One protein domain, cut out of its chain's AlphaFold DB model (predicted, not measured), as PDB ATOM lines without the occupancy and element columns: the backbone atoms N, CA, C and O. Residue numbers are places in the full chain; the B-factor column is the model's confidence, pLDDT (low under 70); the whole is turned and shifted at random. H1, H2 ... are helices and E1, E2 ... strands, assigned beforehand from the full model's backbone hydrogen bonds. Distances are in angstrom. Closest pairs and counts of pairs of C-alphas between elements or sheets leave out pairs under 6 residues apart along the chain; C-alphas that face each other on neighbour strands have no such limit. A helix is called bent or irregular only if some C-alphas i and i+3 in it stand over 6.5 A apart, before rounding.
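What this domain is: This is residues 121 to 129 and 150 to 181 of the 227 residues of an uncharacterized protein of Deinococcus hopiensis KR-140 (UniProt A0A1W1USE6). Picture a small antiparallel sheet of three strands, E1, E2 and E3, with a single helix, H1, that follows E3 with no residue between them, turns away from that strand's direction, only grazes the sheet with its residues 165 to 169, and sticks out as an arm with its residues 169 to 177, which stand free. E2 is in the middle of the sheet, paired along its length with E1 on one side, while short E3 folds back beside the end of E2 in a hairpin. The printed part has 41 residues with three named strands and one named helix, in the order E1, E2, E3, H1 along the chain; the sheet's order is E1 - E2 - E3, and the class is mixed, helices and strands. The whole is only just loose, close to extended, with a radius of gyration of the C-alphas of 13.2 A. Its C-alphas span 42 by 20 by 11 A, and the arm of H1 and the residues after it make one end of the long axis.

How they stand to each other: Start at the first printed residue, with E1, residues 121 to 127, an edge strand of the sheet. Its neighbour is E2, residues 151 to 158, antiparallel to it, with 148 degrees between their N-to-C directions. Look at C-alphas 124 and 154, which face each other at 4.5 A, and then at the backbone, where N 125 and O 153 are 2.9 A apart and N 155 and O 123 are 2.9 A apart, both within hydrogen-bond range. On from E2, an inner strand, a tight link of two residues brings you to E3, residues 161 to 164, the other edge strand. E2 and E3 form a hairpin and are antiparallel, with 132 degrees between their directions. Here C-alphas 157 and 162 face each other at 4.6 A, and N 156 and O 163 are within hydrogen-bond range at 3.0 A, as are N 161 and O 158 at 3.0 A. E1 and E3 are apart. Next comes H1, residues 165 to 177, joined to E3 by a tight link with 0 residues between them. H1 is on the sheet but only grazes it, with its residues 165 to 169. Between E2 and H1 the closest C-alphas are those of Tyr 155 and Glu 165, 6.3 A apart. In H1 every O i to N i+4 pair is within hydrogen-bond range, and the helix is neither bent nor irregular.

Where its parts are: Find C-alpha 121 at (-60.598, 52.298, 129.952); from there E1 runs 18.0 A to C-alpha 127. After the cut, find C-alpha 151 at (-62.740, 34.118, 122.905), where E2, the longest strand with 8 residues, begins; it runs 21.7 A to C-alpha 158. E3 goes from Gly 161 to Thr 164, four residues. H1 begins at Glu 165 and covers 18.2 A to its last C-alpha, that of Gly 177, at (-35.358, 49.043, 131.545).

The domain as a whole: The two C-alphas farthest apart are those of Ser 129 and Pro 181, at 43.7 A. Between residues 129 and 150 you meet the cut: residues 130 to 149 are not printed, and the C-alphas of 129 and 150 are 6.2 A apart across it. The link from E1 to E2 is the link across the cut. Residues 169 to 181 stand free, of which 169 to 177 belong to H1. In the B-factor column of this predicted model, the mean pLDDT of the printed part is 72.0; look for values under 70 at residues 129, 150 and 159, residues 171 to 172 and residues 175 to 181.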
ATOM      1  N   LYS A 121     -59.376  53.085 129.816       84.88
ATOM      2  CA  LYS A 121     -60.598  52.298 129.952       84.88
ATOM      3  C   LYS A 121     -60.298  50.863 129.529       84.88
ATOM      4  O   LYS A 121     -59.902  50.613 128.392       84.88
ATOM      5  N   VAL A 122     -60.474  49.916 130.447       81.56
ATOM      6  CA  VAL A 122     -60.438  48.490 130.106       81.56
ATOM      7  C   VAL A 122     -61.739  48.162 129.389       81.56
ATOM      8  O   VAL A 122     -62.819  48.462 129.902       81.56
ATOM      9  N   ARG A 123     -61.647  47.559 128.206       80.06
ATOM     10  CA  ARG A 123     -62.810  47.033 127.495       80.06
ATOM     11  C   ARG A 123     -62.597  45.561 127.181       80.06
ATOM     12  O   ARG A 123     -61.525  45.161 126.724       80.06
ATOM     13  N   THR A 124     -63.627  44.767 127.412       82.56
ATOM     14  CA  THR A 124     -63.651  43.366 126.996       82.56
ATOM     15  C   THR A 124     -64.300  43.310 125.627       82.56
ATOM     16  O   THR A 124     -65.407  43.811 125.446       82.56
ATOM     17  N   VAL A 125     -63.597  42.745 124.653       80.44
ATOM     18  CA  VAL A 125     -64.120  42.542 123.305       80.44
ATOM     19  C   VAL A 125     -64.305  41.047 123.108       80.44
ATOM     20  O   VAL A 125     -63.402  40.254 123.382       80.44
ATOM     21  N   HIS A 126     -65.491  40.668 122.647       81.38
ATOM     22  CA  HIS A 126     -65.751  39.312 122.191       81.38
ATOM     23  C   HIS A 126     -65.166  39.175 120.790       81.38
ATOM     24  O   HIS A 126     -65.625  39.830 119.854       81.38
ATOM     25  N   LEU A 127     -64.108  38.378 120.664       76.94
ATOM     26  CA  LEU A 127     -63.563  38.016 119.367       76.94
ATOM     27  C   LEU A 127     -64.438  36.914 118.784       76.94
ATOM     28  O   LEU A 127     -64.777  35.949 119.471       76.94
ATOM     29  N   LEU A 128     -64.806  37.076 117.514       70.88
ATOM     30  CA  LEU A 128     -65.467  36.018 116.768       70.88
ATOM     31  C   LEU A 128     -64.520  34.821 116.717       70.88
ATOM     32  O   LEU A 128     -63.343  34.964 116.365       70.88
ATOM     33  N   SER A 129     -65.022  33.654 117.114       68.62
ATOM     34  CA  SER A 129     -64.251  32.422 117.021       68.62
ATOM     35  C   SER A 129     -63.875  32.195 115.550       68.62
ATOM     36  O   SER A 129     -64.746  32.327 114.689       68.62
ATOM     37  N   PRO A 150     -66.847  31.838 123.520       67.38
ATOM     38  CA  PRO A 150     -66.398  33.020 122.796       67.38
ATOM     39  C   PRO A 150     -65.069  33.505 123.373       67.38
ATOM     40  O   PRO A 150     -64.956  33.731 124.582       67.38
ATOM     41  N   ILE A 151     -64.066  33.650 122.505       75.12
ATOM     42  CA  ILE A 151     -62.740  34.118 122.905       75.12
ATOM     43  C   ILE A 151     -62.905  35.563 123.379       75.12
ATOM     44  O   ILE A 151     -63.156  36.476 122.591       75.12
ATOM     45  N   THR A 152     -62.799  35.782 124.685       76.62
ATOM     46  CA  THR A 152     -62.794  37.124 125.261       76.62
ATOM     47  C   THR A 152     -61.367  37.641 125.279       76.62
ATOM     48  O   THR A 152     -60.461  37.012 125.823       76.62
ATOM     49  N   ALA A 153     -61.154  38.805 124.674       77.31
ATOM     50  CA  ALA A 153     -59.886  39.509 124.748       77.31
ATOM     51  C   ALA A 153     -60.096  40.870 125.412       77.31
ATOM     52  O   ALA A 153     -60.985  41.644 125.048       77.31
ATOM     53  N   THR A 154     -59.269  41.164 126.410       75.00
ATOM     54  CA  THR A 154     -59.256  42.457 127.091       75.00
ATOM     55  C   THR A 154     -58.303  43.406 126.379       75.00
ATOM     56  O   THR A 154     -57.118  43.118 126.213       75.00
ATOM     57  N   TYR A 155     -58.819  44.563 125.971       79.00
ATOM     58  CA  TYR A 155     -58.044  45.632 125.352       79.00
ATOM     59  C   TYR A 155     -58.007  46.844 126.277       79.00
ATOM     60  O   TYR A 155     -58.984  47.165 126.960       79.00
ATOM     61  N   LEU A 156     -56.874  47.542 126.269       79.81
ATOM     62  CA  LEU A 156     -56.742  48.840 126.914       79.81
ATOM     63  C   LEU A 156     -57.056  49.908 125.871       79.81
ATOM     64  O   LEU A 156     -56.293  50.114 124.923       79.81
ATOM     65  N   GLN A 157     -58.198  50.572 126.036       80.50
ATOM     66  CA  GLN A 157     -58.562  51.711 125.212       80.50
ATOM     67  C   GLN A 157     -57.777  52.925 125.706       80.50
ATOM     68  O   GLN A 157     -58.000  53.431 126.812       80.50
ATOM     69  N   THR A 158     -56.836  53.374 124.882       75.56
ATOM     70  CA  THR A 158     -56.083  54.607 125.114       75.56
ATOM     71  C   THR A 158     -56.718  55.750 124.311       75.56
ATOM     72  O   THR A 158     -57.393  55.486 123.315       75.56
ATOM     73  N   PRO A 159     -56.478  57.026 124.666       69.06
ATOM     74  CA  PRO A 159     -56.972  58.167 123.888       69.06
ATOM     75  C   PRO A 159     -56.538  58.194 122.411       69.06
ATOM     76  O   PRO A 159     -57.124  58.927 121.624       69.06
ATOM     77  N   ILE A 160     -55.508  57.429 122.031       70.12
ATOM     78  CA  ILE A 160     -54.980  57.356 120.656       70.12
ATOM     79  C   ILE A 160     -55.490  56.105 119.916       70.12
ATOM     80  O   ILE A 160     -55.292  55.969 118.713       70.12
ATOM     81  N   GLY A 161     -56.174  55.194 120.610       79.38
ATOM     82  CA  GLY A 161     -56.699  53.957 120.041       79.38
ATOM     83  C   GLY A 161     -56.473  52.747 120.939       79.38
ATOM     84  O   GLY A 161     -56.019  52.846 122.084       79.38
ATOM     85  N   ASP A 162     -56.801  51.577 120.408       76.56
ATOM     86  CA  ASP A 162     -56.815  50.345 121.184       76.56
ATOM     87  C   ASP A 162     -55.457  49.665 121.183       76.56
ATOM     88  O   ASP A 162     -54.887  49.335 120.140       76.56
ATOM     89  N   CYS A 163     -54.936  49.441 122.382       77.19
ATOM     90  CA  CYS A 163     -53.692  48.728 122.588       77.19
ATOM     91  C   CYS A 163     -53.994  47.359 123.196       77.19
ATOM     92  O   CYS A 163     -54.785  47.225 124.133       77.19
ATOM     93  N   THR A 164     -53.355  46.319 122.659       76.75
ATOM     94  CA  THR A 164     -53.371  44.995 123.285       76.75
ATOM     95  C   THR A 164     -52.553  45.032 124.572       76.75
ATOM     96  O   THR A 164     -51.588  45.794 124.680       76.75
ATOM     97  N   GLU A 165     -52.898  44.175 125.534       73.38
ATOM     98  CA  GLU A 165     -52.133  44.009 126.776       73.38
ATOM     99  C   GLU A 165     -50.641  43.781 126.498       73.38
ATOM    100  O   GLU A 165     -49.786  44.398 127.129       73.38
ATOM    101  N   HIS A 166     -50.326  42.984 125.473       74.06
ATOM    102  CA  HIS A 166     -48.954  42.738 125.041       74.06
ATOM    103  C   HIS A 166     -48.209  44.025 124.648       74.06
ATOM    104  O   HIS A 166     -47.083  44.240 125.095       74.06
ATOM    105  N   LYS A 167     -48.839  44.919 123.869       75.31
ATOM    106  CA  LYS A 167     -48.231  46.205 123.478       75.31
ATOM    107  C   LYS A 167     -47.946  47.073 124.701       75.31
ATOM    108  O   LYS A 167     -46.862  47.642 124.812       75.31
ATOM    109  N   VAL A 168     -48.890  47.136 125.640       72.19
ATOM    110  CA  VAL A 168     -48.722  47.896 126.886       72.19
ATOM    111  C   VAL A 168     -47.615  47.291 127.754       72.19
ATOM    112  O   VAL A 168     -46.759  48.025 128.250       72.19
ATOM    113  N   GLY A 169     -47.563  45.964 127.875       71.94
ATOM    114  CA  GLY A 169     -46.514  45.249 128.603       71.94
ATOM    115  C   GLY A 169     -45.116  45.520 128.047       71.94
ATOM    116  O   GLY A 169     -44.196  45.805 128.815       71.94
ATOM    117  N   THR A 170     -44.958  45.527 126.721       73.62
ATOM    118  CA  THR A 170     -43.686  45.853 126.053       73.62
ATOM    119  C   THR A 170     -43.219  47.271 126.374       73.62
ATOM    120  O   THR A 170     -42.037  47.494 126.635       73.62
ATOM    121  N   VAL A 171     -44.142  48.229 126.436       68.69
ATOM    122  CA  VAL A 171     -43.822  49.639 126.711       68.69
ATOM    123  C   VAL A 171     -43.447  49.840 128.165       68.69
ATOM    124  O   VAL A 171     -42.431  50.469 128.452       68.69
ATOM    125  N   ILE A 172     -44.212  49.258 129.091       69.62
ATOM    126  CA  ILE A 172     -43.883  49.285 130.519       69.62
ATOM    127  C   ILE A 172     -42.510  48.647 130.750       69.62
ATOM    128  O   ILE A 172     -41.696  49.200 131.491       69.62
ATOM    129  N   LYS A 173     -42.219  47.521 130.090       72.94
ATOM    130  CA  LYS A 173     -40.914  46.853 130.165       72.94
ATOM    131  C   LYS A 173     -39.788  47.736 129.617       72.94
ATOM    132  O   LYS A 173     -38.756  47.853 130.272       72.94
ATOM    133  N   GLY A 174     -39.997  48.406 128.483       71.25
ATOM    134  CA  GLY A 174     -39.034  49.359 127.919       71.25
ATOM    135  C   GLY A 174     -38.775  50.556 128.839       71.25
ATOM    136  O   GLY A 174     -37.626  50.902 129.096       71.25
ATOM    137  N   LEU A 175     -39.829  51.136 129.417       65.69
ATOM    138  CA  LEU A 175     -39.718  52.229 130.389       65.69
ATOM    139  C   LEU A 175     -39.048  51.792 131.700       65.69
ATOM    140  O   LEU A 175     -38.328  52.582 132.299       65.69
ATOM    141  N   SER A 176     -39.263  50.547 132.135       67.75
ATOM    142  CA  SER A 176     -38.634  49.997 133.345       67.75
ATOM    143  C   SER A 176     -37.150  49.681 133.136       67.75
ATOM    144  O   SER A 176     -36.379  49.766 134.086       67.75
ATOM    145  N   GLY A 177     -36.752  49.320 131.909       63.97
ATOM    146  CA  GLY A 177     -35.358  49.043 131.545       63.97
ATOM    147  C   GLY A 177     -34.560  50.281 131.123       63.97
ATOM    148  O   GLY A 177     -33.332  50.259 131.157       63.97
ATOM    149  N   SER A 178     -35.233  51.371 130.742       53.03
ATOM    150  CA  SER A 178     -34.582  52.641 130.418       53.03
ATOM    151  C   SER A 178     -34.009  53.270 131.684       53.03
ATOM    152  O   SER A 178     -34.747  53.606 132.612       53.03
ATOM    153  N   SER A 179     -32.695  53.509 131.708       47.22
ATOM    154  CA  SER A 179     -32.074  54.366 132.720       47.22
ATOM    155  C   SER A 179     -32.831  55.694 132.792       47.22
ATOM    156  O   SER A 179     -33.155  56.267 131.749       47.22
ATOM    157  N   VAL A 180     -33.136  56.147 134.012       44.84
ATOM    158  CA  VAL A 180     -33.884  57.384 134.295       44.84
ATOM    159  C   VAL A 180     -33.403  58.505 133.362       44.84
ATOM    160  O   VAL A 180     -32.206  58.803 133.385       44.84
ATOM    161  N   PRO A 181     -34.283  59.111 132.538       45.47
ATOM    162  CA  PRO A 181     -33.870  60.197 131.664       45.47
ATOM    163  C   PRO A 181     -33.312  61.332 132.517       45.47
ATOM    164  O   PRO A 181     -33.805  61.587 133.620       45.47
TER     165      PRO A 181